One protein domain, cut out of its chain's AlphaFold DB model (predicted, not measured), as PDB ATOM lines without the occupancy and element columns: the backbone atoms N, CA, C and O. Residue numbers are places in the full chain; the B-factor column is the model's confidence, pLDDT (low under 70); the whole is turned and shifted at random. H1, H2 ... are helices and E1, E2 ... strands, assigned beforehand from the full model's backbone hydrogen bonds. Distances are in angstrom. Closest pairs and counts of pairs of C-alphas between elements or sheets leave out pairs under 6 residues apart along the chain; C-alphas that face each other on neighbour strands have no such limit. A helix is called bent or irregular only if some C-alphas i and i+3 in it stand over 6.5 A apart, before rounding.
ATOM      1  N   VAL A   9     144.057 161.408 132.284       96.06
ATOM      2  CA  VAL A   9     144.455 162.348 131.237       96.06
ATOM      3  C   VAL A   9     143.203 163.057 130.757       96.06
ATOM      4  O   VAL A   9     142.245 162.413 130.327       96.06
ATOM      5  N   ARG A  10     143.196 164.389 130.825       94.50
ATOM      6  CA  ARG A  10     142.141 165.204 130.221       94.50
ATOM      7  C   ARG A  10     142.610 165.736 128.882       94.50
ATOM      8  O   ARG A  10     143.672 166.340 128.784       94.50
ATOM      9  N   ASN A  11     141.785 165.549 127.863       89.31
ATOM     10  CA  ASN A  11     141.965 166.246 126.602       89.31
ATOM     11  C   ASN A  11     141.349 167.637 126.758       89.31
ATOM     12  O   ASN A  11     140.142 167.765 126.958       89.31
ATOM     13  N   THR A  12     142.186 168.663 126.715       87.00
ATOM     14  CA  THR A  12     141.747 170.035 126.449       87.00
ATOM     15  C   THR A  12     141.709 170.244 124.934       87.00
ATOM     16  O   THR A  12     142.232 169.416 124.187       87.00
ATOM     17  N   ASN A  13     141.089 171.327 124.460       72.56
ATOM     18  CA  ASN A  13     140.948 171.591 123.020       72.56
ATOM     19  C   ASN A  13     142.294 171.685 122.277       72.56
ATOM     20  O   ASN A  13     142.318 171.557 121.058       72.56
ATOM     21  N   THR A  14     143.400 171.888 122.995       69.62
ATOM     22  CA  THR A  14     144.739 172.039 122.419       69.62
ATOM     23  C   THR A  14     145.719 170.960 122.877       69.62
ATOM     24  O   THR A  14     146.613 170.605 122.114       69.62
ATOM     25  N   GLU A  15     145.570 170.400 124.086       84.81
ATOM     26  CA  GLU A  15     146.590 169.518 124.670       84.81
ATOM     27  C   GLU A  15     146.032 168.424 125.593       84.81
ATOM     28  O   GLU A  15     144.962 168.545 126.199       84.81
ATOM     29  N   ARG A  16     146.800 167.336 125.742       90.69
ATOM     30  CA  ARG A  16     146.531 166.265 126.711       90.69
ATOM     31  C   ARG A  16     147.208 166.602 128.039       90.69
ATOM     32  O   ARG A  16     148.429 166.548 128.131       90.69
ATOM     33  N   VAL A  17     146.416 166.907 129.062       92.69
ATOM     34  CA  VAL A  17     146.892 167.340 130.383       92.69
ATOM     35  C   VAL A  17     146.807 166.184 131.378       92.69
ATOM     36  O   VAL A  17     145.759 165.544 131.509       92.69
ATOM     37  N   TYR A  18     147.905 165.914 132.087       97.31
ATOM     38  CA  TYR A  18     147.937 164.950 133.187       97.31
ATOM     39  C   TYR A  18     147.235 165.518 134.429       97.31
ATOM     40  O   TYR A  18     147.516 166.642 134.831       97.31
ATOM     41  N   GLN A  19     146.337 164.746 135.044       96.62
ATOM     42  CA  GLN A  19     145.762 165.042 136.357       96.62
ATOM     43  C   GLN A  19     146.356 164.083 137.386       96.62
ATOM     44  O   GLN A  19     146.031 162.889 137.364       96.62
ATOM     45  N   SER A  20     147.218 164.610 138.259       96.56
ATOM     46  CA  SER A  20     147.869 163.827 139.307       96.56
ATOM     47  C   SER A  20     146.897 163.428 140.418       96.56
ATOM     48  O   SER A  20     145.866 164.074 140.636       96.56
ATOM     49  N   VAL A  21     147.221 162.340 141.116       96.25
ATOM     50  CA  VAL A  21     146.510 161.935 142.338       96.25
ATOM     51  C   VAL A  21     147.069 162.667 143.547       96.25
ATOM     52  O   VAL A  21     146.306 163.063 144.428       96.25
ATOM     53  N   ASP A  22     148.390 162.839 143.597       96.19
ATOM     54  CA  ASP A  22     149.083 163.533 144.671       96.19
ATOM     55  C   ASP A  22     150.359 164.227 144.149       96.19
ATOM     56  O   ASP A  22     150.479 164.557 142.966       96.19
ATOM     57  N   ALA A  23     151.274 164.578 145.052       94.00
ATOM     58  CA  ALA A  23     152.508 165.274 144.702       94.00
ATOM     59  C   ALA A  23     153.573 164.337 144.109       94.00
ATOM     60  O   ALA A  23     154.439 164.797 143.366       94.00
ATOM     61  N   VAL A  24     153.528 163.036 144.418       97.00
ATOM     62  CA  VAL A  24     154.571 162.079 144.022       97.00
ATOM     63  C   VAL A  24     154.503 161.815 142.525       97.00
ATOM     64  O   VAL A  24     155.518 161.883 141.833       97.00
ATOM     65  N   ASP A  25     153.310 161.560 141.990       97.38
ATOM     66  CA  ASP A  25     153.131 161.352 140.554       97.38
ATOM     67  C   ASP A  25     153.176 162.651 139.747       97.38
ATOM     68  O   ASP A  25     153.622 162.633 138.599       97.38
ATOM     69  N   GLN A  26     152.784 163.784 140.338       97.31
ATOM     70  CA  GLN A  26     153.007 165.090 139.717       97.31
ATOM     71  C   GLN A  26     154.504 165.365 139.526       97.31
ATOM     72  O   GLN A  26     154.913 165.770 138.436       97.31
ATOM     73  N   GLN A  27     155.322 165.120 140.556       94.69
ATOM     74  CA  GLN A  27     156.770 165.292 140.468       94.69
ATOM     75  C   GLN A  27     157.376 164.321 139.454       94.69
ATOM     76  O   GLN A  27     158.137 164.751 138.594       94.69
ATOM     77  N   LEU A  28     156.959 163.049 139.470       97.25
ATOM     78  CA  LEU A  28     157.386 162.066 138.476       97.25
ATOM     79  C   LEU A  28     157.125 162.539 137.042       97.25
ATOM     80  O   LEU A  28     158.009 162.431 136.200       97.25
ATOM     81  N   TYR A  29     155.928 163.064 136.755       97.38
ATOM     82  CA  TYR A  29     155.596 163.587 135.427       97.38
ATOM     83  C   TYR A  29     156.436 164.820 135.057       97.38
ATOM     84  O   TYR A  29     156.836 164.980 133.901       97.38
ATOM     85  N   ASN A  30     156.716 165.685 136.034       91.25
ATOM     86  CA  ASN A  30     157.544 166.876 135.850       91.25
ATOM     87  C   ASN A  30     159.021 166.528 135.603       91.25
ATOM     88  O   ASN A  30     159.658 167.203 134.797       91.25
ATOM     89  N   ASP A  31     159.525 165.460 136.227       93.69
ATOM     90  CA  ASP A  31     160.904 164.976 136.099       93.69
ATOM     91  C   ASP A  31     161.196 164.317 134.737       93.69
ATOM     92  O   ASP A  31     162.362 164.166 134.359       93.69
ATOM     93  N   LEU A  32     160.163 163.941 133.968       93.62
ATOM     94  CA  LEU A  32     160.325 163.436 132.600       93.62
ATOM     95  C   LEU A  32     160.867 164.550 131.696       93.62
ATOM     96  O   LEU A  32     160.174 165.531 131.408       93.62
ATOM     97  N   ARG A  33     162.108 164.392 131.229       82.19
ATOM     98  CA  ARG A  33     162.844 165.447 130.518       82.19
ATOM     99  C   ARG A  33     162.383 165.609 129.078       82.19
ATOM    100  O   ARG A  33     162.368 166.724 128.562       82.19
ATOM    101  N   PHE A  34     161.997 164.513 128.427       83.56
ATOM    102  CA  PHE A  34     161.693 164.531 127.001       83.56
ATOM    103  C   PHE A  34     160.184 164.475 126.721       83.56
ATOM    104  O   PHE A  34     159.425 163.754 127.371       83.56
ATOM    105  N   LEU A  35     159.731 165.188 125.680       81.50
ATOM    106  CA  LEU A  35     158.318 165.207 125.269       81.50
ATOM    107  C   LEU A  35     157.775 163.809 124.937       81.50
ATOM    108  O   LEU A  35     156.617 163.516 125.234       81.50
ATOM    109  N   TYR A  36     158.600 162.930 124.356       87.44
ATOM    110  CA  TYR A  36     158.185 161.557 124.059       87.44
ATOM    111  C   TYR A  36     157.989 160.724 125.335       87.44
ATOM    112  O   TYR A  36     157.133 159.843 125.352       87.44
ATOM    113  N   GLU A  37     158.727 161.004 126.415       92.75
ATOM    114  CA  GLU A  37     158.543 160.336 127.709       92.75
ATOM    115  C   GLU A  37     157.239 160.782 128.345       92.75
ATOM    116  O   GLU A  37     156.452 159.938 128.765       92.75
ATOM    117  N   LYS A  38     156.955 162.091 128.321       95.56
ATOM    118  CA  LYS A  38     155.666 162.629 128.769       95.56
ATOM    119  C   LYS A  38     154.508 162.047 127.958       95.56
ATOM    120  O   LYS A  38     153.509 161.629 128.534       95.56
ATOM    121  N   ALA A  39     154.639 161.936 126.637       91.81
ATOM    122  CA  ALA A  39     153.613 161.328 125.790       91.81
ATOM    123  C   ALA A  39     153.423 159.824 126.070       91.81
ATOM    124  O   ALA A  39     152.285 159.347 126.139       91.81
ATOM    125  N   ALA A  40     154.516 159.082 126.273       95.19
ATOM    126  CA  ALA A  40     154.482 157.678 126.674       95.19
ATOM    127  C   ALA A  40     153.847 157.500 128.064       95.19
ATOM    128  O   ALA A  40     153.057 156.577 128.259       95.19
ATOM    129  N   PHE A  41     154.117 158.418 128.994       97.50
ATOM    130  CA  PHE A  41     153.511 158.456 130.322       97.50
ATOM    131  C   PHE A  41     152.001 158.678 130.251       97.50
ATOM    132  O   PHE A  41     151.236 157.905 130.823       97.50
ATOM    133  N   LEU A  42     151.536 159.655 129.466       96.62
ATOM    134  CA  LEU A  42     150.101 159.875 129.255       96.62
ATOM    135  C   LEU A  42     149.414 158.645 128.631       96.62
ATOM    136  O   LEU A  42     148.291 158.304 128.997       96.62
ATOM    137  N   ALA A  43     150.079 157.947 127.704       95.44
ATOM    138  CA  ALA A  43     149.565 156.698 127.134       95.44
ATOM    139  C   ALA A  43     149.511 155.554 128.164       95.44
ATOM    140  O   ALA A  43     148.570 154.756 128.151       95.44
ATOM    141  N   PHE A  44     150.496 155.487 129.062       96.75
ATOM    142  CA  PHE A  44     150.517 154.559 130.189       96.75
ATOM    143  C   PHE A  44     149.339 154.801 131.144       96.75
ATOM    144  O   PHE A  44     148.631 153.847 131.469       96.75
ATOM    145  N   ILE A  45     149.068 156.052 131.524       97.44
ATOM    146  CA  ILE A  45     147.941 156.406 132.404       97.44
ATOM    147  C   ILE A  45     146.599 156.040 131.754       97.44
ATOM    148  O   ILE A  45     145.780 155.356 132.371       97.44
ATOM    149  N   ASP A  46     146.400 156.393 130.481       95.00
ATOM    150  CA  ASP A  46     145.186 156.046 129.727       95.00
ATOM    151  C   ASP A  46     144.934 154.536 129.663       95.00
ATOM    152  O   ASP A  46     143.796 154.071 129.794       95.00
ATOM    153  N   LYS A  47     145.992 153.753 129.424       94.44
ATOM    154  CA  LYS A  47     145.888 152.297 129.305       94.44
ATOM    155  C   LYS A  47     145.627 151.648 130.662       94.44
ATOM    156  O   LYS A  47     144.779 150.758 130.746       94.44
ATOM    157  N   SER A  48     146.280 152.130 131.715       93.19
ATOM    158  CA  SER A  48     146.055 151.674 133.090       93.19
ATOM    159  C   SER A  48     144.631 151.974 133.568       93.19
ATOM    160  O   SER A  48     144.019 151.132 134.218       93.19
ATOM    161  N   GLY A  49     144.045 153.107 133.163       88.81
ATOM    162  CA  GLY A  49     142.649 153.442 133.468       88.81
ATOM    163  C   GLY A  49     141.607 152.535 132.792       88.81
ATOM    164  O   GLY A  49     140.518 152.342 133.331       88.81
ATOM    165  N   LYS A  50     141.933 151.950 131.630       89.69
ATOM    166  CA  LYS A  50     141.022 151.093 130.836       89.69
ATOM    167  C   LYS A  50     141.175 149.595 131.125       89.69
ATOM    168  O   LYS A  50     140.281 148.807 130.822       89.69
ATOM    169  N   CYS A  51     142.303 149.183 131.694       88.12
ATOM    170  CA  CYS A  51     142.649 147.785 131.916       88.12
ATOM    171  C   CYS A  51     142.089 147.266 133.253       88.12
ATOM    172  O   CYS A  51     142.647 147.535 134.312       88.12
ATOM    173  N   LYS A  52     141.013 146.463 133.217       83.94
ATOM    174  CA  LYS A  52     140.413 145.858 134.431       83.94
ATOM    175  C   LYS A  52     141.351 144.907 135.191       83.94
ATOM    176  O   LYS A  52     141.129 144.675 136.371       83.94
ATOM    177  N   ALA A  53     142.360 144.352 134.515       83.81
ATOM    178  CA  ALA A  53     143.329 143.414 135.087       83.81
ATOM    179  C   ALA A  53     144.622 144.089 135.588       83.81
ATOM    180  O   ALA A  53     145.503 143.408 136.105       83.81
ATOM    181  N   CYS A  54     144.766 145.405 135.404       85.88
ATOM    182  CA  CYS A  54     145.972 146.129 135.784       85.88
ATOM    183  C   CYS A  54     145.911 146.566 137.256       85.88
ATOM    184  O   CYS A  54     144.829 146.743 137.820       85.88
ATOM    185  N   VAL A  55     147.084 146.740 137.873       87.94
ATOM    186  CA  VAL A  55     147.216 147.224 139.253       87.94
ATOM    187  C   VAL A  55     146.484 148.561 139.394       87.94
ATOM    188  O   VAL A  55     146.650 149.463 138.572       87.94
ATOM    189  N   ALA A  56     145.642 148.683 140.421       91.25
ATOM    190  CA  ALA A  56     144.894 149.906 140.665       91.25
ATOM    191  C   ALA A  56     145.855 151.039 141.060       91.25
ATOM    192  O   ALA A  56     146.476 150.988 142.119       91.25
ATOM    193  N   LEU A  57     145.947 152.066 140.211       95.69
ATOM    194  CA  LEU A  57     146.723 153.278 140.473       95.69
ATOM    195  C   LEU A  57     145.940 154.180 141.439       95.69
ATOM    196  O   LEU A  57     145.113 154.984 141.009       95.69
ATOM    197  N   THR A  58     146.123 153.975 142.742       94.50
ATOM    198  CA  THR A  58     145.339 154.642 143.800       94.50
ATOM    199  C   THR A  58     146.071 155.792 144.488       94.50
ATOM    200  O   THR A  58     145.435 156.561 145.201       94.50
ATOM    201  N   ASN A  59     147.384 155.912 144.293       96.56
ATOM    202  CA  ASN A  59     148.223 157.004 144.793       96.56
ATOM    203  C   ASN A  59     149.494 157.140 143.938       96.56
ATOM    204  O   ASN A  59     149.825 156.242 143.155       96.56
ATOM    205  N   GLY A  60     150.233 158.232 144.100       96.25
ATOM    206  CA  GLY A  60     151.401 158.527 143.281       96.25
ATOM    207  C   GLY A  60     152.554 157.535 143.453       96.25
ATOM    208  O   GLY A  60     153.275 157.274 142.493       96.25
ATOM    209  N   ILE A  61     152.666 156.868 144.609       97.00
ATOM    210  CA  ILE A  61     153.647 155.786 144.824       97.00
ATOM    211  C   ILE A  61     153.347 154.596 143.904       97.00
ATOM    212  O   ILE A  61     154.254 154.060 143.267       97.00
ATOM    213  N   THR A  62     152.077 154.190 143.787       96.81
ATOM    214  CA  THR A  62     151.687 153.106 142.867       96.81
ATOM    215  C   THR A  62     151.902 153.490 141.403       96.81
ATOM    216  O   THR A  62     152.367 152.662 140.624       96.81
ATOM    217  N   VAL A  63     151.657 154.755 141.036       97.50
ATOM    218  CA  VAL A  63     151.958 155.280 139.692       97.50
ATOM    219  C   VAL A  63     153.455 155.197 139.402       97.50
ATOM    220  O   VAL A  63     153.844 154.672 138.360       97.50
ATOM    221  N   GLN A  64     154.295 155.652 140.333       98.00
ATOM    222  CA  GLN A  64     155.747 155.625 140.184       98.00
ATOM    223  C   GLN A  64     156.300 154.201 140.113       98.00
ATOM    224  O   GLN A  64     157.139 153.917 139.260       98.00
ATOM    225  N   ALA A  65     155.808 153.285 140.946       96.88
ATOM    226  CA  ALA A  65     156.226 151.886 140.920       96.88
ATOM    227  C   ALA A  65     155.878 151.201 139.587       96.88
ATOM    228  O   ALA A  65     156.725 150.521 139.002       96.88
ATOM    229  N   GLU A  66     154.660 151.402 139.075       97.56
ATOM    230  CA  GLU A  66     154.245 150.838 137.786       97.56
ATOM    231  C   GLU A  66     154.964 151.499 136.603       97.56
ATOM    232  O   GLU A  66     155.357 150.809 135.659       97.56
ATOM    233  N   TRP A  67     155.212 152.812 136.660       97.62
ATOM    234  CA  TRP A  67     156.018 153.498 135.650       97.62
ATOM    235  C   TRP A  67     157.471 153.016 135.654       97.62
ATOM    236  O   TRP A  67     158.020 152.741 134.595       97.62
ATOM    237  N   ASN A  68     158.089 152.810 136.815       96.62
ATOM    238  CA  ASN A  68     159.440 152.252 136.884       96.62
ATOM    239  C   ASN A  68     159.495 150.820 136.328       96.62
ATOM    240  O   ASN A  68     160.484 150.434 135.707       96.62
ATOM    241  N   ARG A  69     158.421 150.038 136.500       97.19
ATOM    242  CA  ARG A  69     158.330 148.670 135.968       97.19
ATOM    243  C   ARG A  69     158.090 148.628 134.457       97.19
ATOM    244  O   ARG A  69     158.632 147.759 133.776       97.19
ATOM    245  N   HIS A  70     157.262 149.527 133.924       95.75
ATOM    246  CA  HIS A  70     156.752 149.428 132.551       95.75
ATOM    247  C   HIS A  70     157.128 150.594 131.627       95.75
ATOM    248  O   HIS A  70     157.001 150.461 130.409       95.75
ATOM    249  N   GLY A  71     157.612 151.711 132.162       96.00
ATOM    250  CA  GLY A  71     157.852 152.966 131.448       96.00
ATOM    251  C   GLY A  71     158.792 152.809 130.260       96.00
ATOM    252  O   GLY A  71     158.471 153.270 129.168       96.00
ATOM    253  N   ALA A  72     159.876 152.040 130.409       94.62
ATOM    254  CA  ALA A  72     160.795 151.738 129.309       94.62
ATOM    255  C   ALA A  72     160.096 151.047 128.120       94.62
ATOM    256  O   ALA A  72     160.358 151.373 126.962       94.62
ATOM    257  N   THR A  73     159.154 150.135 128.392       95.56
ATOM    258  CA  THR A  73     158.360 149.465 127.351       95.56
ATOM    259  C   THR A  73     157.419 150.445 126.658       95.56
ATOM    260  O   THR A  73     157.339 150.429 125.435       95.56
ATOM    261  N   TYR A  74     156.754 151.332 127.405       94.94
ATOM    262  CA  TYR A  74     155.880 152.354 126.817       94.94
ATOM    263  C   TYR A  74     156.659 153.368 125.976       94.94
ATOM    264  O   TYR A  74     156.218 153.704 124.881       94.94
ATOM    265  N   VAL A  75     157.825 153.817 126.446       91.94
ATOM    266  CA  VAL A  75     158.715 154.713 125.692       91.94
ATOM    267  C   VAL A  75     159.174 154.045 124.399       91.94
ATOM    268  O   VAL A  75     159.107 154.658 123.332       91.94
ATOM    269  N   ARG A  76     159.583 152.772 124.468       93.25
ATOM    270  CA  ARG A  76     159.973 151.993 123.291       93.25
ATOM    271  C   ARG A  76     158.813 151.851 122.306       93.25
ATOM    272  O   ARG A  76     158.983 152.238 121.158       93.25
ATOM    273  N   ASP A  77     157.647 151.377 122.750       87.62
ATOM    274  CA  ASP A  77     156.456 151.192 121.906       87.62
ATOM    275  C   ASP A  77     156.000 152.502 121.253       87.62
ATOM    276  O   ASP A  77     155.564 152.512 120.098       87.62
ATOM    277  N   TRP A  78     156.096 153.618 121.980       84.56
ATOM    278  CA  TRP A  78     155.751 154.937 121.463       84.56
ATOM    279  C   TRP A  78     156.707 155.365 120.343       84.56
ATOM    280  O   TRP A  78     156.249 155.809 119.288       84.56
ATOM    281  N   ARG A  79     158.019 155.144 120.521       80.88
ATOM    282  CA  ARG A  79     159.033 155.382 119.478       80.88
ATOM    283  C   ARG A  79     158.792 154.517 118.234       80.88
ATOM    284  O   ARG A  79     158.929 155.019 117.123       80.88
ATOM    285  N   THR A  80     158.383 153.253 118.385       77.81
ATOM    286  CA  THR A  80     158.112 152.370 117.234       77.81
ATOM    287  C   THR A  80     156.829 152.727 116.488       77.81
ATOM    288  O   THR A  80     156.814 152.687 115.262       77.81
ATOM    289  N   ARG A  81     155.745 153.092 117.187       76.12
ATOM    290  CA  ARG A  81     154.449 153.395 116.542       76.12
ATOM    291  C   ARG A  81     154.445 154.712 115.770       76.12
ATOM    292  O   ARG A  81     153.690 154.835 114.810       76.12
TER     293      ARG A  81
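What this domain is: This is residues 9 to 81 of the 693 residues of the protein "Kinase-like domain-containing protein" of Ampelomyces quisqualis (UniProt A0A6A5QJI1). Helix H2 runs through the middle of a small rounded body, with the two-strand hairpin E1 and E2 on one side and arm H3b of a bent helix crossing it on the opposite side. H1 and the other arm, H3a, pack together on a third side. The printed part has 73 residues, with two antiparallel strands and then three helices in the order E1, E2, H1, H2, H3, mostly helix. It is compact, with a radius of gyration of the C-alphas of 11.6 A and spans of 26 by 25 by 23 A.

How they stand to each other: E1, residues 9 to 11, and E2, residues 16 to 19, form an antiparallel hairpin at 142 degrees, with N 10 and O 17 at 2.9 A and N 17 and O 10 at 2.8 A, within hydrogen-bond range. H2, residues 35 to 50, comes nearest to E1 at the C-alphas of Val 9 and Leu 42, 6.5 A apart. H3, residues 60 to 81, was assigned as one helix by its hydrogen bonds but is bent: C-alphas 69 and 72 are 7.7 A apart. Its arms H3a, residues 60 to 69, and H3b, residues 72 to 81, stand at a steep tilt of 67 degrees, only just short of about perpendicular. H3b touches H2, about perpendicular at 77 degrees; their closest C-alphas, of Ala 40 and Val 75, are 5.3 A apart. H1, residues 23 to 31, touches H3a at a steep tilt of 42 degrees, the same way; their closest C-alphas, of Asp 25 and Gly 60, are 4.3 A apart. H1 and H3b are apart. In H1, H2, H3a and H3b every O i to N i+4 pair is within hydrogen-bond range.

Where its parts are: E1 begins at C-alpha 9 (144.455, 162.348, 131.237). H2 is 23.0 A long, H1 12.0 A, H3a 14.1 A and H3b 14.4 A; E1 is 6.5 A and E2 9.8 A. H3b ends at C-alpha 81 (154.449, 153.395, 116.542).

The domain as a whole: The C-alphas farthest apart, of Asn 13 and Arg 69, are 31.5 A apart. The printed part has no cut and no long link. Mean pLDDT of the printed part is 92.0; residue 14 is under 70.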